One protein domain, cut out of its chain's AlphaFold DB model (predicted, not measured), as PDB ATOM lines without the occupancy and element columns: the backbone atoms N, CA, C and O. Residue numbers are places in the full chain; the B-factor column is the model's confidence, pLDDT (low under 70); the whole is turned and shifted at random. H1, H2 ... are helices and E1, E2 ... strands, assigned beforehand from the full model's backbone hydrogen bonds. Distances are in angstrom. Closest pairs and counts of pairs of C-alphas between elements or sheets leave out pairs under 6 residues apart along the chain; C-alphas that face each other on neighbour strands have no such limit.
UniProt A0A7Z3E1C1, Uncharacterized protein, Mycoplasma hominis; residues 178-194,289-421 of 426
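Overview. This is residues 178 to 194 and 289 to 421 of the 426 residues of an uncharacterized protein of Mycoplasma hominis (UniProt A0A7Z3E1C1). A twisted sheet of five strands is covered on one face by a long helix, H2, which runs slantwise over it with residues 339 to 351 and then carries on well past them; a shorter helix, H5, packs on H2, forming two layers, helices on one face of a sheet. Beyond the far end of H2 the chain folds back through the short helices H3 and H4 to H5, and little H1 packs on H3. The printed part has 150 residues, with five named helices and five named strands in the order E1 H1 E2 E3 E4 H2 H3 H4 H5 E5. The sheet's order is E1 E2 E3 E4 E5, all antiparallel, and the class is mixed, helices and strands. The whole is compact, with a radius of gyration of the C-alphas of 16.5 A and spans of 54 by 40 by 35 A.

Along the chain. E1, residues 182 to 187, begins at C-alpha 182 (157.991, 142.514, 189.085). After the cut come H1, residues 289 to 292, and E2, residues 295 to 304, 25.3 A long, which bends by 52 degrees at residue 298. E3, residues 309 to 318, is 29.3 A long; E4, residues 321 to 332, is 32.1 A long and bends by 56 degrees at residue 329. H2, residues 339 to 368, measures 43.7 A and ends at C-alpha 368 (147.333, 115.164, 155.971). H3 is residues 376 to 383, H4 385 to 389, and H5 397 to 409, 17.9 A long. E5, residues 416 to 421, ends at C-alpha 421 (134.504, 141.042, 183.188).

Arrangement. E2, E3 and E4 form a meander, each strand the antiparallel neighbour of the one before; E2 and E3 are a hairpin, as are E3 and E4. Within hydrogen-bond range are N 184 and O 302, 3.0 A, across the neighbours E1, an edge strand, and E2; N 301 and O 313, 2.8 A, across E2 and E3; N 314 and O 325, 2.8 A, across E3 and E4; and N 330 and O 418, 2.8 A, across E4 and E5, the other edge strand. H2 is on the sheet at a height of 6.3 A, over E2 and only just over E3, with 3 C-alphas; on the local plane it stands at 38 degrees to E2. H2 touches H5 with residues 349 to 357 alone, the closest C-alphas being those of Ile 353 and Tyr 400, 5.2 A, at a steep tilt of 62 degrees, opposite ways. H4 only grazes the sheet with residues 385 to 389. H1 touches H3, closest at the C-alphas of Phe 292 and Glu 381, 6.1 A. Every O i to N i+4 pair is within hydrogen-bond range in H2, H3, H4 and H5; H1 is too short for such a pair.

Size, cuts and confidence. The C-alphas of Met 179 and Lys 372 are the two farthest apart, 56.0 A. Residues 195 to 288 are not printed, and C-alphas 194 and 289 are 16.0 A apart across that cut. Of the links that are printed whole, none is long. Residue 289 alone has a pLDDT under 70; the mean of the printed part is 91.1.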
ATOM      1  N   ALA A 178     147.524 148.919 191.710       93.44
ATOM      2  CA  ALA A 178     147.736 149.044 190.273       93.44
ATOM      3  C   ALA A 178     149.209 149.278 189.889       93.44
ATOM      4  O   ALA A 178     149.509 149.435 188.707       93.44
ATOM      5  N   MET A 179     150.140 149.324 190.851       97.06
ATOM      6  CA  MET A 179     151.559 149.503 190.565       97.06
ATOM      7  C   MET A 179     152.240 148.157 190.261       97.06
ATOM      8  O   MET A 179     152.293 147.287 191.134       97.06
ATOM      9  N   PRO A 180     152.832 147.971 189.064       97.94
ATOM     10  CA  PRO A 180     153.597 146.770 188.753       97.94
ATOM     11  C   PRO A 180     154.805 146.601 189.683       97.94
ATOM     12  O   PRO A 180     155.544 147.557 189.932       97.94
ATOM     13  N   LYS A 181     155.038 145.381 190.171       98.12
ATOM     14  CA  LYS A 181     156.073 145.078 191.178       98.12
ATOM     15  C   LYS A 181     157.232 144.254 190.648       98.12
ATOM     16  O   LYS A 181     158.359 144.450 191.088       98.12
ATOM     17  N   ASP A 182     156.968 143.356 189.706       98.50
ATOM     18  CA  ASP A 182     157.991 142.514 189.085       98.50
ATOM     19  C   ASP A 182     157.615 142.203 187.629       98.50
ATOM     20  O   ASP A 182     156.489 142.446 187.186       98.50
ATOM     21  N   ILE A 183     158.573 141.692 186.864       98.38
ATOM     22  CA  ILE A 183     158.391 141.285 185.477       98.38
ATOM     23  C   ILE A 183     159.334 140.141 185.128       98.38
ATOM     24  O   ILE A 183     160.524 140.169 185.436       98.38
ATOM     25  N   ILE A 184     158.819 139.157 184.398       98.12
ATOM     26  CA  ILE A 184     159.645 138.156 183.725       98.12
ATOM     27  C   ILE A 184     159.489 138.281 182.219       98.12
ATOM     28  O   ILE A 184     158.385 138.430 181.705       98.12
ATOM     29  N   GLU A 185     160.617 138.232 181.520       97.69
ATOM     30  CA  GLU A 185     160.690 138.130 180.067       97.69
ATOM     31  C   GLU A 185     160.990 136.678 179.710       97.69
ATOM     32  O   GLU A 185     161.941 136.092 180.225       97.69
ATOM     33  N   LEU A 186     160.156 136.100 178.855       94.75
ATOM     34  CA  LEU A 186     160.269 134.735 178.372       94.75
ATOM     35  C   LEU A 186     160.485 134.734 176.856       94.75
ATOM     36  O   LEU A 186     159.941 135.598 176.151       94.75
ATOM     37  N   PRO A 187     161.238 133.751 176.334       87.62
ATOM     38  CA  PRO A 187     161.345 133.563 174.898       87.62
ATOM     39  C   PRO A 187     159.966 133.261 174.307       87.62
ATOM     40  O   PRO A 187     159.127 132.615 174.942       87.62
ATOM     41  N   TYR A 188     159.750 133.715 173.070       84.75
ATOM     42  CA  TYR A 188     158.543 133.374 172.326       84.75
ATOM     43  C   TYR A 188     158.405 131.860 172.168       84.75
ATOM     44  O   TYR A 188     157.434 131.317 172.665       84.75
ATOM     45  N   ASN A 189     159.372 131.187 171.537       85.19
ATOM     46  CA  ASN A 189     159.386 129.730 171.436       85.19
ATOM     47  C   ASN A 189     160.406 129.155 172.435       85.19
ATOM     48  O   ASN A 189     161.607 129.308 172.212       85.19
ATOM     49  N   PRO A 190     159.959 128.532 173.539       87.00
ATOM     50  CA  PRO A 190     160.846 127.957 174.547       87.00
ATOM     51  C   PRO A 190     161.313 126.531 174.210       87.00
ATOM     52  O   PRO A 190     161.952 125.911 175.052       87.00
ATOM     53  N   ILE A 191     160.943 125.989 173.045       90.75
ATOM     54  CA  ILE A 191     161.212 124.599 172.661       90.75
ATOM     55  C   ILE A 191     162.457 124.570 171.778       90.75
ATOM     56  O   ILE A 191     162.481 125.182 170.709       90.75
ATOM     57  N   SER A 192     163.494 123.877 172.243       90.69
ATOM     58  CA  SER A 192     164.725 123.669 171.478       90.69
ATOM     59  C   SER A 192     164.512 122.706 170.303       90.69
ATOM     60  O   SER A 192     163.518 121.985 170.232       90.69
ATOM     61  N   SER A 193     165.466 122.675 169.369       88.69
ATOM     62  CA  SER A 193     165.426 121.742 168.235       88.69
ATOM     63  C   SER A 193     165.428 120.276 168.689       88.69
ATOM     64  O   SER A 193     164.723 119.459 168.101       88.69
ATOM     65  N   ASP A 194     166.188 119.940 169.733       88.50
ATOM     66  CA  ASP A 194     166.263 118.567 170.248       88.50
ATOM     67  C   ASP A 194     164.940 118.156 170.902       88.50
ATOM     68  O   ASP A 194     164.385 117.108 170.581       88.50
ATOM     69  N   GLY A 289     158.036 126.024 159.038       65.56
ATOM     70  CA  GLY A 289     157.038 126.627 159.928       65.56
ATOM     71  C   GLY A 289     157.380 128.072 160.304       65.56
ATOM     72  O   GLY A 289     156.527 128.953 160.238       65.56
ATOM     73  N   SER A 290     158.654 128.337 160.595       71.19
ATOM     74  CA  SER A 290     159.153 129.672 160.938       71.19
ATOM     75  C   SER A 290     159.152 130.662 159.770       71.19
ATOM     76  O   SER A 290     159.088 131.864 160.012       71.19
ATOM     77  N   SER A 291     159.186 130.205 158.513       75.88
ATOM     78  CA  SER A 291     159.161 131.102 157.349       75.88
ATOM     79  C   SER A 291     157.763 131.629 157.013       75.88
ATOM     80  O   SER A 291     157.647 132.582 156.244       75.88
ATOM     81  N   PHE A 292     156.716 131.043 157.605       80.94
ATOM     82  CA  PHE A 292     155.328 131.505 157.495       80.94
ATOM     83  C   PHE A 292     154.855 132.306 158.713       80.94
ATOM     84  O   PHE A 292     153.711 132.758 158.733       80.94
ATOM     85  N   ASP A 293     155.711 132.483 159.723       86.56
ATOM     86  CA  ASP A 293     155.427 133.383 160.834       86.56
ATOM     87  C   ASP A 293     155.412 134.836 160.328       86.56
ATOM     88  O   ASP A 293     156.328 135.308 159.653       86.56
ATOM     89  N   ASN A 294     154.354 135.560 160.677       90.44
ATOM     90  CA  ASN A 294     154.125 136.942 160.276       90.44
ATOM     91  C   ASN A 294     154.810 137.937 161.215       90.44
ATOM     92  O   ASN A 294     154.999 139.099 160.844       90.44
ATOM     93  N   TYR A 295     155.124 137.521 162.442       93.69
ATOM     94  CA  TYR A 295     155.724 138.390 163.440       93.69
ATOM     95  C   TYR A 295     157.211 138.095 163.630       93.69
ATOM     96  O   TYR A 295     157.653 136.946 163.693       93.69
ATOM     97  N   SER A 296     157.990 139.152 163.831       92.06
ATOM     98  CA  SER A 296     159.404 139.091 164.210       92.06
ATOM     99  C   SER A 296     159.637 139.715 165.590       92.06
ATOM    100  O   SER A 296     158.724 140.289 166.188       92.06
ATOM    101  N   SER A 297     160.843 139.546 166.147       91.12
ATOM    102  CA  SER A 297     161.256 140.130 167.440       91.12
ATOM    103  C   SER A 297     160.270 139.888 168.596       91.12
ATOM    104  O   SER A 297     160.044 140.755 169.439       91.12
ATOM    105  N   LYS A 298     159.661 138.697 168.617       93.25
ATOM    106  CA  LYS A 298     158.604 138.306 169.554       93.25
ATOM    107  C   LYS A 298     159.158 138.146 170.972       93.25
ATOM    108  O   LYS A 298     160.071 137.353 171.200       93.25
ATOM    109  N   LYS A 299     158.547 138.836 171.932       93.69
ATOM    110  CA  LYS A 299     158.850 138.759 173.365       93.69
ATOM    111  C   LYS A 299     157.573 138.572 174.164       93.69
ATOM    112  O   LYS A 299     156.568 139.230 173.894       93.69
ATOM    113  N   ILE A 300     157.622 137.693 175.161       96.94
ATOM    114  CA  ILE A 300     156.517 137.466 176.090       96.94
ATOM    115  C   ILE A 300     156.947 137.990 177.451       96.94
ATOM    116  O   ILE A 300     157.974 137.584 177.982       96.94
ATOM    117  N   PHE A 301     156.145 138.869 178.026       98.31
ATOM    118  CA  PHE A 301     156.314 139.362 179.378       98.31
ATOM    119  C   PHE A 301     155.175 138.861 180.255       98.31
ATOM    120  O   PHE A 301     154.028 138.793 179.813       98.31
ATOM    121  N   TYR A 302     155.482 138.563 181.511       98.50
ATOM    122  CA  TYR A 302     154.477 138.497 182.562       98.50
ATOM    123  C   TYR A 302     154.766 139.597 183.575       98.50
ATOM    124  O   TYR A 302     155.867 139.655 184.121       98.50
ATOM    125  N   VAL A 303     153.789 140.472 183.784       98.56
ATOM    126  CA  VAL A 303     153.841 141.621 184.693       98.56
ATOM    127  C   VAL A 303     153.157 141.236 185.997       98.56
ATOM    128  O   VAL A 303     152.013 140.787 185.964       98.56
ATOM    129  N   ALA A 304     153.846 141.404 187.123       98.38
ATOM    130  CA  ALA A 304     153.344 141.056 188.448       98.38
ATOM    131  C   ALA A 304     152.797 142.279 189.190       98.38
ATOM    132  O   ALA A 304     153.428 143.337 189.177       98.38
ATOM    133  N   TYR A 305     151.693 142.108 189.913       97.75
ATOM    134  CA  TYR A 305     151.135 143.108 190.846       97.75
ATOM    135  C   TYR A 305     151.309 142.706 192.316       97.75
ATOM    136  O   TYR A 305     151.307 143.534 193.230       97.75
ATOM    137  N   ASP A 306     151.536 141.419 192.535       96.50
ATOM    138  CA  ASP A 306     152.093 140.818 193.735       96.50
ATOM    139  C   ASP A 306     152.722 139.474 193.325       96.50
ATOM    140  O   ASP A 306     152.779 139.143 192.138       96.50
ATOM    141  N   HIS A 307     153.218 138.688 194.279       96.56
ATOM    142  CA  HIS A 307     153.856 137.419 193.945       96.56
ATOM    143  C   HIS A 307     152.888 136.399 193.327       96.56
ATOM    144  O   HIS A 307     153.349 135.550 192.579       96.56
ATOM    145  N   LYS A 308     151.574 136.470 193.553       96.75
ATOM    146  CA  LYS A 308     150.575 135.548 192.988       96.75
ATOM    147  C   LYS A 308     149.899 136.077 191.728       96.75
ATOM    148  O   LYS A 308     149.442 135.261 190.939       96.75
ATOM    149  N   THR A 309     149.840 137.387 191.526       97.94
ATOM    150  CA  THR A 309     148.981 138.023 190.520       97.94
ATOM    151  C   THR A 309     149.771 138.509 189.313       97.94
ATOM    152  O   THR A 309     150.583 139.431 189.435       97.94
ATOM    153  N   TRP A 310     149.507 137.922 188.142       98.31
ATOM    154  CA  TRP A 310     150.288 138.147 186.923       98.31
ATOM    155  C   TRP A 310     149.426 138.368 185.686       98.31
ATOM    156  O   TRP A 310     148.369 137.763 185.537       98.31
ATOM    157  N   ILE A 311     149.927 139.174 184.751       98.06
ATOM    158  CA  ILE A 311     149.282 139.434 183.458       98.06
ATOM    159  C   ILE A 311     150.278 139.244 182.335       98.06
ATOM    160  O   ILE A 311     151.420 139.697 182.417       98.06
ATOM    161  N   ARG A 312     149.833 138.592 181.261       97.50
ATOM    162  CA  ARG A 312     150.663 138.351 180.084       97.50
ATOM    163  C   ARG A 312     150.592 139.525 179.112       97.50
ATOM    164  O   ARG A 312     149.516 139.943 178.694       97.50
ATOM    165  N   VAL A 313     151.757 139.974 178.670       97.94
ATOM    166  CA  VAL A 313     151.943 141.003 177.646       97.94
ATOM    167  C   VAL A 313     152.847 140.438 176.558       97.94
ATOM    168  O   VAL A 313     153.814 139.740 176.845       97.94
ATOM    169  N   MET A 314     152.550 140.716 175.296       96.69
ATOM    170  CA  MET A 314     153.391 140.315 174.173       96.69
ATOM    171  C   MET A 314     153.822 141.542 173.386       96.69
ATOM    172  O   MET A 314     152.985 142.372 173.050       96.69
ATOM    173  N   VAL A 315     155.110 141.627 173.063       96.62
ATOM    174  CA  VAL A 315     155.674 142.631 172.151       96.62
ATOM    175  C   VAL A 315     156.202 141.910 170.919       96.62
ATOM    176  O   VAL A 315     156.797 140.839 171.036       96.62
ATOM    177  N   TYR A 316     155.952 142.459 169.739       95.75
ATOM    178  CA  TYR A 316     156.350 141.859 168.469       95.75
ATOM    179  C   TYR A 316     156.417 142.912 167.366       95.75
ATOM    180  O   TYR A 316     155.910 144.017 167.524       95.75
ATOM    181  N   THR A 317     157.022 142.567 166.237       95.06
ATOM    182  CA  THR A 317     157.049 143.409 165.040       95.06
ATOM    183  C   THR A 317     156.221 142.748 163.946       95.06
ATOM    184  O   THR A 317     156.444 141.585 163.625       95.06
ATOM    185  N   GLU A 318     155.281 143.481 163.353       94.31
ATOM    186  CA  GLU A 318     154.514 143.061 162.172       94.31
ATOM    187  C   GLU A 318     154.674 144.136 161.094       94.31
ATOM    188  O   GLU A 318     154.443 145.313 161.365       94.31
ATOM    189  N   ASN A 319     155.071 143.756 159.874       92.44
ATOM    190  CA  ASN A 319     155.277 144.692 158.756       92.44
ATOM    191  C   ASN A 319     156.181 145.892 159.119       92.44
ATOM    192  O   ASN A 319     155.865 147.034 158.796       92.44
ATOM    193  N   ASN A 320     157.292 145.631 159.820       91.81
ATOM    194  CA  ASN A 320     158.236 146.636 160.343       91.81
ATOM    195  C   ASN A 320     157.658 147.616 161.381       91.81
ATOM    196  O   ASN A 320     158.324 148.581 161.748       91.81
ATOM    197  N   VAL A 321     156.452 147.365 161.894       92.69
ATOM    198  CA  VAL A 321     155.834 148.160 162.958       92.69
ATOM    199  C   VAL A 321     155.873 147.366 164.257       92.69
ATOM    200  O   VAL A 321     155.353 146.250 164.324       92.69
ATOM    201  N   LYS A 322     156.480 147.943 165.301       95.19
ATOM    202  CA  LYS A 322     156.408 147.377 166.651       95.19
ATOM    203  C   LYS A 322     154.981 147.467 167.175       95.19
ATOM    204  O   LYS A 322     154.311 148.489 167.052       95.19
ATOM    205  N   LYS A 323     154.528 146.378 167.776       95.88
ATOM    206  CA  LYS A 323     153.207 146.200 168.357       95.88
ATOM    207  C   LYS A 323     153.335 145.588 169.736       95.88
ATOM    208  O   LYS A 323     154.300 144.891 170.055       95.88
ATOM    209  N   ILE A 324     152.320 145.839 170.539       96.56
ATOM    210  CA  ILE A 324     152.154 145.268 171.863       96.56
ATOM    211  C   ILE A 324     150.709 144.812 172.009       96.56
ATOM    212  O   ILE A 324     149.800 145.394 171.422       96.56
ATOM    213  N   SER A 325     150.504 143.724 172.739       95.56
ATOM    214  CA  SER A 325     149.181 143.189 173.029       95.56
ATOM    215  C   SER A 325     149.156 142.657 174.449       95.56
ATOM    216  O   SER A 325     149.969 141.806 174.818       95.56
ATOM    217  N   ILE A 326     148.199 143.134 175.232       96.44
ATOM    218  CA  ILE A 326     147.897 142.601 176.557       96.44
ATOM    219  C   ILE A 326     146.879 141.469 176.406       96.44
ATOM    220  O   ILE A 326     145.917 141.586 175.649       96.44
ATOM    221  N   ASN A 327     147.106 140.357 177.102       92.31
ATOM    222  CA  ASN A 327     146.070 139.349 177.277       92.31
ATOM    223  C   ASN A 327     145.118 139.829 178.396       92.31
ATOM    224  O   ASN A 327     145.612 140.213 179.456       92.31
ATOM    225  N   PRO A 328     143.790 139.827 178.183       92.75
ATOM    226  CA  PRO A 328     142.824 140.353 179.152       92.75
ATOM    227  C   PRO A 328     142.646 139.481 180.405       92.75
ATOM    228  O   PRO A 328     141.810 139.793 181.251       92.75
ATOM    229  N   ASP A 329     143.394 138.385 180.519       94.44
ATOM    230  CA  ASP A 329     143.341 137.483 181.655       94.44
ATOM    231  C   ASP A 329     144.386 137.826 182.723       94.44
ATOM    232  O   ASP A 329     145.549 138.135 182.441       94.44
ATOM    233  N   VAL A 330     143.961 137.671 183.972       96.75
ATOM    234  CA  VAL A 330     144.790 137.684 185.172       96.75
ATOM    235  C   VAL A 330     145.017 136.247 185.631       96.75
ATOM    236  O   VAL A 330     144.075 135.474 185.818       96.75
ATOM    237  N   TYR A 331     146.279 135.897 185.847       97.25
ATOM    238  CA  TYR A 331     146.689 134.617 186.407       97.25
ATOM    239  C   TYR A 331     146.944 134.769 187.901       97.25
ATOM    240  O   TYR A 331     147.787 135.574 188.300       97.25
ATOM    241  N   ILE A 332     146.255 133.965 188.713       96.94
ATOM    242  CA  ILE A 332     146.516 133.858 190.147       96.94
ATOM    243  C   ILE A 332     147.223 132.538 190.440       96.94
ATOM    244  O   ILE A 332     146.662 131.455 190.271       96.94
ATOM    245  N   LEU A 333     148.470 132.634 190.892       95.94
ATOM    246  CA  LEU A 333     149.349 131.509 191.187       95.94
ATOM    247  C   LEU A 333     149.173 131.094 192.649       95.94
ATOM    248  O   LEU A 333     149.955 131.466 193.524       95.94
ATOM    249  N   ASN A 334     148.090 130.363 192.915       88.56
ATOM    250  CA  ASN A 334     147.539 130.125 194.252       88.56
ATOM    251  C   ASN A 334     148.567 129.604 195.276       88.56
ATOM    252  O   ASN A 334     148.618 130.071 196.416       88.56
ATOM    253  N   GLN A 335     149.412 128.668 194.844       84.38
ATOM    254  CA  GLN A 335     150.391 127.968 195.684       84.38
ATOM    255  C   GLN A 335     151.764 128.651 195.740       84.38
ATOM    256  O   GLN A 335     152.680 128.137 196.379       84.38
ATOM    257  N   SER A 336     151.937 129.779 195.052       91.94
ATOM    258  CA  SER A 336     153.211 130.486 195.054       91.94
ATOM    259  C   SER A 336     153.371 131.341 196.304       91.94
ATOM    260  O   SER A 336     152.472 132.101 196.651       91.94
ATOM    261  N   ASN A 337     154.538 131.268 196.940       94.69
ATOM    262  CA  ASN A 337     154.883 132.081 198.110       94.69
ATOM    263  C   ASN A 337     155.964 133.134 197.810       94.69
ATOM    264  O   ASN A 337     156.391 133.856 198.709       94.69
ATOM    265  N   SER A 338     156.445 133.225 196.567       97.44
ATOM    266  CA  SER A 338     157.475 134.191 196.167       97.44
ATOM    267  C   SER A 338     157.439 134.489 194.667       97.44
ATOM    268  O   SER A 338     156.905 133.713 193.876       97.44
ATOM    269  N   TYR A 339     158.045 135.605 194.250       97.88
ATOM    270  CA  TYR A 339     158.160 135.933 192.825       97.88
ATOM    271  C   TYR A 339     158.924 134.861 192.039       97.88
ATOM    272  O   TYR A 339     158.530 134.537 190.925       97.88
ATOM    273  N   GLU A 340     159.973 134.269 192.613       97.50
ATOM    274  CA  GLU A 340     160.758 133.235 191.927       97.50
ATOM    275  C   GLU A 340     159.965 131.941 191.715       97.50
ATOM    276  O   GLU A 340     159.970 131.393 190.615       97.50
ATOM    277  N   GLN A 341     159.184 131.499 192.708       96.44
ATOM    278  CA  GLN A 341     158.284 130.353 192.527       96.44
ATOM    279  C   GLN A 341     157.260 130.620 191.420       96.44
ATOM    280  O   GLN A 341     157.012 129.768 190.567       96.44
ATOM    281  N   SER A 342     156.710 131.833 191.388       97.50
ATOM    282  CA  SER A 342     155.778 132.255 190.345       97.50
ATOM    283  C   SER A 342     156.398 132.263 188.959       97.50
ATOM    284  O   SER A 342     155.795 131.767 188.010       97.50
ATOM    285  N   LYS A 343     157.625 132.771 188.836       97.69
ATOM    286  CA  LYS A 343     158.378 132.773 187.580       97.69
ATOM    287  C   LYS A 343     158.591 131.358 187.051       97.69
ATOM    288  O   LYS A 343     158.404 131.142 185.857       97.69
ATOM    289  N   GLU A 344     158.904 130.388 187.909       95.94
ATOM    290  CA  GLU A 344     159.033 128.983 187.498       95.94
ATOM    291  C   GLU A 344     157.702 128.381 187.026       95.94
ATOM    292  O   GLU A 344     157.653 127.722 185.982       95.94
ATOM    293  N   ILE A 345     156.594 128.672 187.719       96.06
ATOM    294  CA  ILE A 345     155.255 128.250 187.277       96.06
ATOM    295  C   ILE A 345     154.926 128.852 185.902       96.06
ATOM    296  O   ILE A 345     154.450 128.142 185.017       96.06
ATOM    297  N   LEU A 346     155.221 130.136 185.686       96.88
ATOM    298  CA  LEU A 346     154.956 130.828 184.422       96.88
ATOM    299  C   LEU A 346     155.861 130.357 183.279       96.88
ATOM    300  O   LEU A 346     155.394 130.256 182.145       96.88
ATOM    301  N   LYS A 347     157.126 130.011 183.553       96.06
ATOM    302  CA  LYS A 347     158.013 129.347 182.581       96.06
ATOM    303  C   LYS A 347     157.424 128.008 182.143       96.06
ATOM    304  O   LYS A 347     157.328 127.754 180.940       96.06
ATOM    305  N   LYS A 348     156.977 127.188 183.104       95.12
ATOM    306  CA  LYS A 348     156.321 125.899 182.836       95.12
ATOM    307  C   LYS A 348     155.034 126.086 182.031       95.12
ATOM    308  O   LYS A 348     154.856 125.397 181.032       95.12
ATOM    309  N   LEU A 349     154.185 127.042 182.416       95.50
ATOM    310  CA  LEU A 349     152.963 127.384 181.686       95.50
ATOM    311  C   LEU A 349     153.275 127.795 180.249       95.50
ATOM    312  O   LEU A 349     152.734 127.204 179.321       95.50
ATOM    313  N   ASN A 350     154.173 128.766 180.056       95.75
ATOM    314  CA  ASN A 350     154.532 129.249 178.728       95.75
ATOM    315  C   ASN A 350     155.035 128.099 177.852       95.75
ATOM    316  O   ASN A 350     154.529 127.919 176.753       95.75
ATOM    317  N   LYS A 351     155.951 127.267 178.359       95.50
ATOM    318  CA  LYS A 351     156.439 126.089 177.631       95.50
ATOM    319  C   LYS A 351     155.319 125.116 177.272       95.50
ATOM    320  O   LYS A 351     155.224 124.711 176.117       95.50
ATOM    321  N   GLN A 352     154.447 124.793 178.224       95.62
ATOM    322  CA  GLN A 352     153.354 123.855 177.993       95.62
ATOM    323  C   GLN A 352     152.378 124.351 176.917       95.62
ATOM    324  O   GLN A 352     151.955 123.557 176.088       95.62
ATOM    325  N   ILE A 353     152.084 125.655 176.861       95.25
ATOM    326  CA  ILE A 353     151.231 126.244 175.813       95.25
ATOM    327  C   ILE A 353     151.794 125.969 174.413       95.25
ATOM    328  O   ILE A 353     151.049 125.598 173.504       95.25
ATOM    329  N   PHE A 354     153.107 126.134 174.225       94.38
ATOM    330  CA  PHE A 354     153.746 125.849 172.938       94.38
ATOM    331  C   PHE A 354     153.784 124.353 172.628       94.38
ATOM    332  O   PHE A 354     153.612 123.991 171.467       94.38
ATOM    333  N   ILE A 355     153.935 123.493 173.639       94.56
ATOM    334  CA  ILE A 355     153.838 122.038 173.465       94.56
ATOM    335  C   ILE A 355     152.436 121.648 172.980       94.56
ATOM    336  O   ILE A 355     152.328 120.904 172.012       94.56
ATOM    337  N   GLU A 356     151.363 122.173 173.582       94.50
ATOM    338  CA  GLU A 356     149.992 121.875 173.130       94.50
ATOM    339  C   GLU A 356     149.728 122.372 171.709       94.50
ATOM    340  O   GLU A 356     149.156 121.650 170.889       94.50
ATOM    341  N   ARG A 357     150.214 123.575 171.377       93.56
ATOM    342  CA  ARG A 357     150.143 124.088 170.005       93.56
ATOM    343  C   ARG A 357     150.870 123.164 169.030       93.56
ATOM    344  O   ARG A 357     150.307 122.825 167.992       93.56
ATOM    345  N   LEU A 358     152.105 122.767 169.343       92.81
ATOM    346  CA  LEU A 358     152.888 121.880 168.485       92.81
ATOM    347  C   LEU A 358     152.221 120.521 168.318       92.81
ATOM    348  O   LEU A 358     152.130 120.057 167.190       92.81
ATOM    349  N   ASN A 359     151.714 119.925 169.397       93.19
ATOM    350  CA  ASN A 359     150.978 118.664 169.339       93.19
ATOM    351  C   ASN A 359     149.815 118.760 168.349       93.19
ATOM    352  O   ASN A 359     149.740 117.954 167.435       93.19
ATOM    353  N   SER A 360     148.985 119.803 168.448       92.50
ATOM    354  CA  SER A 360     147.855 119.987 167.528       92.50
ATOM    355  C   SER A 360     148.289 120.172 166.067       92.50
ATOM    356  O   SER A 360     147.580 119.731 165.162       92.50
ATOM    357  N   ILE A 361     149.427 120.832 165.821       91.31
ATOM    358  CA  ILE A 361     149.996 120.984 164.473       91.31
ATOM    359  C   ILE A 361     150.528 119.639 163.964       91.31
ATOM    360  O   ILE A 361     150.297 119.302 162.806       91.31
ATOM    361  N   ILE A 362     151.230 118.878 164.807       90.12
ATOM    362  CA  ILE A 362     151.785 117.562 164.473       90.12
ATOM    363  C   ILE A 362     150.660 116.579 164.164       90.12
ATOM    364  O   ILE A 362     150.722 115.945 163.118       90.12
ATOM    365  N   ASP A 363     149.628 116.507 165.005       89.00
ATOM    366  CA  ASP A 363     148.465 115.638 164.795       89.00
ATOM    367  C   ASP A 363     147.830 115.936 163.417       89.00
ATOM    368  O   ASP A 363     147.670 115.042 162.589       89.00
ATOM    369  N   SER A 364     147.631 117.222 163.093       89.69
ATOM    370  CA  SER A 364     147.121 117.636 161.775       89.69
ATOM    371  C   SER A 364     148.076 117.275 160.624       89.69
ATOM    372  O   SER A 364     147.637 116.914 159.535       89.69
ATOM    373  N   LEU A 365     149.395 117.378 160.822       87.06
ATOM    374  CA  LEU A 365     150.370 116.974 159.806       87.06
ATOM    375  C   LEU A 365     150.355 115.459 159.592       87.06
ATOM    376  O   LEU A 365     150.378 115.029 158.447       87.06
ATOM    377  N   ILE A 366     150.293 114.654 160.653       83.38
ATOM    378  CA  ILE A 366     150.239 113.188 160.560       83.38
ATOM    379  C   ILE A 366     149.044 112.746 159.709       83.38
ATOM    380  O   ILE A 366     149.195 111.865 158.864       83.38
ATOM    381  N   GLU A 367     147.889 113.386 159.894       83.06
ATOM    382  CA  GLU A 367     146.672 113.090 159.133       83.06
ATOM    383  C   GLU A 367     146.805 113.443 157.643       83.06
ATOM    384  O   GLU A 367     146.376 112.670 156.793       83.06
ATOM    385  N   ASN A 368     147.441 114.573 157.311       81.62
ATOM    386  CA  ASN A 368     147.333 115.164 155.971       81.62
ATOM    387  C   ASN A 368     148.611 115.049 155.106       81.62
ATOM    388  O   ASN A 368     148.555 115.220 153.892       81.62
ATOM    389  N   ILE A 369     149.794 114.779 155.672       77.00
ATOM    390  CA  ILE A 369     151.095 114.952 154.979       77.00
ATOM    391  C   ILE A 369     151.332 114.027 153.773       77.00
ATOM    392  O   ILE A 369     152.253 114.269 152.978       77.00
ATOM    393  N   ASN A 370     150.540 112.963 153.659       73.88
ATOM    394  CA  ASN A 370     150.587 111.998 152.562       73.88
ATOM    395  C   ASN A 370     149.400 112.140 151.594       73.88
ATOM    396  O   ASN A 370     149.340 111.419 150.598       73.88
ATOM    397  N   GLU A 371     148.474 113.067 151.849       80.81
ATOM    398  CA  GLU A 371     147.388 113.362 150.920       80.81
ATOM    399  C   GLU A 371     147.930 114.072 149.676       80.81
ATOM    400  O   GLU A 371     148.745 114.995 149.764       80.81
ATOM    401  N   LYS A 372     147.463 113.657 148.492       80.25
ATOM    402  CA  LYS A 372     147.933 114.198 147.203       80.25
ATOM    403  C   LYS A 372     147.697 115.706 147.066       80.25
ATOM    404  O   LYS A 372     148.519 116.386 146.459       80.25
ATOM    405  N   ASP A 373     146.621 116.212 147.666       85.88
ATOM    406  CA  ASP A 373     146.199 117.612 147.563       85.88
ATOM    407  C   ASP A 373     146.650 118.471 148.760       85.88
ATOM    408  O   ASP A 373     146.285 119.649 148.866       85.88
ATOM    409  N   PHE A 374     147.471 117.922 149.667       85.06
ATOM    410  CA  PHE A 374     147.937 118.657 150.838       85.06
ATOM    411  C   PHE A 374     148.851 119.826 150.452       85.06
ATOM    412  O   PHE A 374     150.017 119.669 150.074       85.06
ATOM    413  N   ASN A 375     148.331 121.043 150.606       88.50
ATOM    414  CA  ASN A 375     149.087 122.262 150.363       88.50
ATOM    415  C   ASN A 375     149.766 122.754 151.647       88.50
ATOM    416  O   ASN A 375     149.157 123.407 152.499       88.50
ATOM    417  N   ILE A 376     151.070 122.503 151.732       85.62
ATOM    418  CA  ILE A 376     151.888 122.872 152.889       85.62
ATOM    419  C   ILE A 376     151.923 124.377 153.181       85.62
ATOM    420  O   ILE A 376     151.972 124.780 154.342       85.62
ATOM    421  N   LYS A 377     151.882 125.218 152.142       87.31
ATOM    422  CA  LYS A 377     151.874 126.675 152.298       87.31
ATOM    423  C   LYS A 377     150.571 127.113 152.963       87.31
ATOM    424  O   LYS A 377     150.611 127.765 154.000       87.31
ATOM    425  N   ASN A 378     149.435 126.669 152.426       90.12
ATOM    426  CA  ASN A 378     148.122 126.972 152.996       90.12
ATOM    427  C   ASN A 378     147.994 126.444 154.434       90.12
ATOM    428  O   ASN A 378     147.367 127.088 155.274       90.12
ATOM    429  N   PHE A 379     148.579 125.277 154.726       90.25
ATOM    430  CA  PHE A 379     148.604 124.719 156.075       90.25
ATOM    431  C   PHE A 379     149.321 125.646 157.064       90.25
ATOM    432  O   PHE A 379     148.756 125.981 158.106       90.25
ATOM    433  N   PHE A 380     150.536 126.096 156.743       88.81
ATOM    434  CA  PHE A 380     151.293 126.962 157.647       88.81
ATOM    435  C   PHE A 380     150.745 128.392 157.715       88.81
ATOM    436  O   PHE A 380     150.749 128.973 158.796       88.81
ATOM    437  N   GLU A 381     150.172 128.933 156.637       89.25
ATOM    438  CA  GLU A 381     149.469 130.228 156.673       89.25
ATOM    439  C   GLU A 381     148.259 130.216 157.624       89.25
ATOM    440  O   GLU A 381     147.958 131.222 158.268       89.25
ATOM    441  N   LYS A 382     147.579 129.070 157.765       89.06
ATOM    442  CA  LYS A 382     146.478 128.891 158.728       89.06
ATOM    443  C   LYS A 382     146.954 128.686 160.171       89.06
ATOM    444  O   LYS A 382     146.178 128.922 161.092       89.06
ATOM    445  N   ASN A 383     148.205 128.264 160.369       89.12
ATOM    446  CA  ASN A 383     148.776 127.891 161.670       89.12
ATOM    447  C   ASN A 383     149.904 128.828 162.152       89.12
ATOM    448  O   ASN A 383     150.600 128.511 163.125       89.12
ATOM    449  N   ASN A 384     150.092 129.976 161.498       91.38
ATOM    450  CA  ASN A 384     151.137 130.940 161.834       91.38
ATOM    451  C   ASN A 384     150.910 131.639 163.188       91.38
ATOM    452  O   ASN A 384     149.853 131.554 163.821       91.38
ATOM    453  N   ASP A 385     151.941 132.335 163.661       92.06
ATOM    454  CA  ASP A 385     151.890 133.140 164.883       92.06
ATOM    455  C   ASP A 385     150.780 134.206 164.912       92.06
ATOM    456  O   ASP A 385     150.187 134.431 165.970       92.06
ATOM    457  N   LYS A 386     150.444 134.821 163.773       92.50
ATOM    458  CA  LYS A 386     149.351 135.790 163.676       92.50
ATOM    459  C   LYS A 386     148.019 135.165 164.049       92.50
ATOM    460  O   LYS A 386     147.331 135.704 164.909       92.50
ATOM    461  N   LYS A 387     147.689 134.009 163.471       91.69
ATOM    462  CA  LYS A 387     146.474 133.259 163.813       91.69
ATOM    463  C   LYS A 387     146.494 132.721 165.230       91.69
ATOM    464  O   LYS A 387     145.457 132.700 165.892       91.69
ATOM    465  N   PHE A 388     147.666 132.355 165.734       91.88
ATOM    466  CA  PHE A 388     147.808 131.904 167.109       91.88
ATOM    467  C   PHE A 388     147.547 133.016 168.140       91.88
ATOM    468  O   PHE A 388     146.899 132.744 169.146       91.88
ATOM    469  N   PHE A 389     148.002 134.251 167.912       90.88
ATOM    470  CA  PHE A 389     147.855 135.355 168.879       90.88
ATOM    471  C   PHE A 389     146.735 136.345 168.584       90.88
ATOM    472  O   PHE A 389     146.590 137.322 169.320       90.88
ATOM    473  N   GLU A 390     145.962 136.121 167.526       88.19
ATOM    474  CA  GLU A 390     144.794 136.936 167.217       88.19
ATOM    475  C   GLU A 390     143.872 136.998 168.446       88.19
ATOM    476  O   GLU A 390     143.405 135.970 168.953       88.19
ATOM    477  N   LEU A 391     143.670 138.214 168.971       87.38
ATOM    478  CA  LEU A 391     142.807 138.418 170.125       87.38
ATOM    479  C   LEU A 391     141.407 137.953 169.769       87.38
ATOM    480  O   LEU A 391     140.901 138.178 168.672       87.38
ATOM    481  N   PHE A 392     140.791 137.283 170.728       84.81
ATOM    482  CA  PHE A 392     139.422 136.826 170.609       84.81
ATOM    483  C   PHE A 392     139.136 135.911 169.403       84.81
ATOM    484  O   PHE A 392     137.985 135.775 168.983       84.81
ATOM    485  N   GLN A 393     140.142 135.194 168.899       80.88
ATOM    486  CA  GLN A 393     139.954 134.162 167.881       80.88
ATOM    487  C   GLN A 393     139.711 132.779 168.512       80.88
ATOM    488  O   GLN A 393     140.259 132.459 169.570       80.88
ATOM    489  N   LYS A 394     138.826 131.971 167.907       77.12
ATOM    490  CA  LYS A 394     138.574 130.581 168.336       77.12
ATOM    491  C   LYS A 394     139.740 129.687 167.926       77.12
ATOM    492  O   LYS A 394     140.259 129.832 166.824       77.12
ATOM    493  N   PHE A 395     140.083 128.717 168.776       76.06
ATOM    494  CA  PHE A 395     141.147 127.728 168.509       76.06
ATOM    495  C   PHE A 395     142.547 128.332 168.345       76.06
ATOM    496  O   PHE A 395     143.447 127.702 167.794       76.06
ATOM    497  N   SER A 396     142.725 129.536 168.879       87.12
ATOM    498  CA  SER A 396     143.995 130.253 168.944       87.12
ATOM    499  C   SER A 396     144.616 130.069 170.334       87.12
ATOM    500  O   SER A 396     144.403 129.043 170.983       87.12
ATOM    501  N   TYR A 397     145.383 131.045 170.820       90.44
ATOM    502  CA  TYR A 397     146.095 131.006 172.100       90.44
ATOM    503  C   TYR A 397     145.278 130.438 173.274       90.44
ATOM    504  O   TYR A 397     145.778 129.583 174.002       90.44
ATOM    505  N   ASN A 398     144.016 130.853 173.435       87.75
ATOM    506  CA  ASN A 398     143.176 130.439 174.564       87.75
ATOM    507  C   ASN A 398     142.919 128.929 174.630       87.75
ATOM    508  O   ASN A 398     142.839 128.384 175.731       87.75
ATOM    509  N   LYS A 399     142.804 128.243 173.483       87.81
ATOM    510  CA  LYS A 399     142.644 126.779 173.447       87.81
ATOM    511  C   LYS A 399     143.827 126.116 174.153       87.81
ATOM    512  O   LYS A 399     143.651 125.391 175.128       87.81
ATOM    513  N   TYR A 400     145.026 126.449 173.689       91.50
ATOM    514  CA  TYR A 400     146.274 125.859 174.159       91.50
ATOM    515  C   TYR A 400     146.642 126.315 175.576       91.50
ATOM    516  O   TYR A 400     147.239 125.553 176.329       91.50
ATOM    517  N   LEU A 401     146.243 127.531 175.971       92.19
ATOM    518  CA  LEU A 401     146.322 127.999 177.356       92.19
ATOM    519  C   LEU A 401     145.549 127.083 178.304       92.19
ATOM    520  O   LEU A 401     146.100 126.650 179.313       92.19
ATOM    521  N   ILE A 402     144.292 126.775 177.986       89.06
ATOM    522  CA  ILE A 402     143.459 125.945 178.857       89.06
ATOM    523  C   ILE A 402     143.959 124.502 178.901       89.06
ATOM    524  O   ILE A 402     144.072 123.947 179.990       89.06
ATOM    525  N   GLU A 403     144.330 123.917 177.762       89.75
ATOM    526  CA  GLU A 403     144.923 122.571 177.714       89.75
ATOM    527  C   GLU A 403     146.215 122.497 178.553       89.75
ATOM    528  O   GLU A 403     146.406 121.573 179.350       89.75
ATOM    529  N   ALA A 404     147.071 123.521 178.459       92.81
ATOM    530  CA  ALA A 404     148.276 123.633 179.273       92.81
ATOM    531  C   ALA A 404     147.964 123.769 180.771       92.81
ATOM    532  O   ALA A 404     148.564 123.072 181.594       92.81
ATOM    533  N   MET A 405     147.011 124.631 181.135       91.44
ATOM    534  CA  MET A 405     146.576 124.804 182.522       91.44
ATOM    535  C   MET A 405     145.982 123.519 183.095       91.44
ATOM    536  O   MET A 405     146.308 123.167 184.222       91.44
ATOM    537  N   GLN A 406     145.170 122.780 182.336       88.38
ATOM    538  CA  GLN A 406     144.605 121.500 182.772       88.38
ATOM    539  C   GLN A 406     145.697 120.465 183.067       88.38
ATOM    540  O   GLN A 406     145.632 119.783 184.089       88.38
ATOM    541  N   LYS A 407     146.737 120.382 182.225       89.50
ATOM    542  CA  LYS A 407     147.889 119.499 182.476       89.50
ATOM    543  C   LYS A 407     148.680 119.916 183.712       89.50
ATOM    544  O   LYS A 407     149.074 119.058 184.497       89.50
ATOM    545  N   ILE A 408     148.896 121.216 183.907       90.12
ATOM    546  CA  ILE A 408     149.642 121.741 185.058       90.12
ATOM    547  C   ILE A 408     148.844 121.596 186.360       90.12
ATOM    548  O   ILE A 408     149.423 121.236 187.383       90.12
ATOM    549  N   ASN A 409     147.530 121.824 186.317       88.38
ATOM    550  CA  ASN A 409     146.654 121.797 187.487       88.38
ATOM    551  C   ASN A 409     146.182 120.388 187.885       88.38
ATOM    552  O   ASN A 409     145.502 120.238 188.901       88.38
ATOM    553  N   LYS A 410     146.528 119.349 187.107       81.25
ATOM    554  CA  LYS A 410     146.040 117.972 187.294       81.25
ATOM    555  C   LYS A 410     146.254 117.446 188.718       81.25
ATOM    556  O   LYS A 410     145.378 116.788 189.272       81.25
ATOM    557  N   GLU A 411     147.407 117.744 189.315       71.94
ATOM    558  CA  GLU A 411     147.752 117.288 190.667       71.94
ATOM    559  C   GLU A 411     147.355 118.299 191.747       71.94
ATOM    560  O   GLU A 411     146.862 117.922 192.812       71.94
ATOM    561  N   LYS A 412     147.558 119.592 191.480       79.06
ATOM    562  CA  LYS A 412     147.269 120.703 192.396       79.06
ATOM    563  C   LYS A 412     146.815 121.905 191.581       79.06
ATOM    564  O   LYS A 412     147.440 122.199 190.570       79.06
ATOM    565  N   ASP A 413     145.786 122.619 192.034       79.19
ATOM    566  CA  ASP A 413     145.340 123.864 191.400       79.19
ATOM    567  C   ASP A 413     146.409 124.961 191.593       79.19
ATOM    568  O   ASP A 413     146.410 125.709 192.574       79.19
ATOM    569  N   LEU A 414     147.378 125.008 190.677       84.75
ATOM    570  CA  LEU A 414     148.512 125.931 190.718       84.75
ATOM    571  C   LEU A 414     148.148 127.296 190.138       84.75
ATOM    572  O   LEU A 414     148.680 128.307 190.594       84.75
ATOM    573  N   ILE A 415     147.273 127.318 189.131       93.94
ATOM    574  CA  ILE A 415     146.969 128.504 188.331       93.94
ATOM    575  C   ILE A 415     145.456 128.667 188.219       93.94
ATOM    576  O   ILE A 415     144.778 127.809 187.653       93.94
ATOM    577  N   TYR A 416     144.936 129.797 188.682       94.62
ATOM    578  CA  TYR A 416     143.586 130.253 188.366       94.62
ATOM    579  C   TYR A 416     143.637 131.331 187.286       94.62
ATOM    580  O   TYR A 416     144.512 132.194 187.313       94.62
ATOM    581  N   ARG A 417     142.698 131.283 186.340       94.00
ATOM    582  CA  ARG A 417     142.555 132.263 185.260       94.00
ATOM    583  C   ARG A 417     141.300 133.082 185.499       94.00
ATOM    584  O   ARG A 417     140.215 132.513 185.543       94.00
ATOM    585  N   TYR A 418     141.452 134.391 185.611       94.81
ATOM    586  CA  TYR A 418     140.345 135.330 185.703       94.81
ATOM    587  C   TYR A 418     140.323 136.201 184.449       94.81
ATOM    588  O   TYR A 418     141.313 136.862 184.155       94.81
ATOM    589  N   SER A 419     139.224 136.201 183.701       93.94
ATOM    590  CA  SER A 419     139.072 137.005 182.483       93.94
ATOM    591  C   SER A 419     138.425 138.347 182.803       93.94
ATOM    592  O   SER A 419     137.616 138.442 183.721       93.94
ATOM    593  N   TRP A 420     138.784 139.398 182.064       94.56
ATOM    594  CA  TRP A 420     138.222 140.731 182.289       94.56
ATOM    595  C   TRP A 420     136.702 140.745 182.046       94.56
ATOM    596  O   TRP A 420     136.225 140.410 180.962       94.56
ATOM    597  N   GLU A 421     135.966 141.094 183.103       93.69
ATOM    598  CA  GLU A 421     134.504 141.042 183.188       93.69
ATOM    599  C   GLU A 421     133.896 142.424 182.972       93.69
ATOM    600  O   GLU A 421     132.997 142.604 182.161       93.69
TER     601      GLU A 421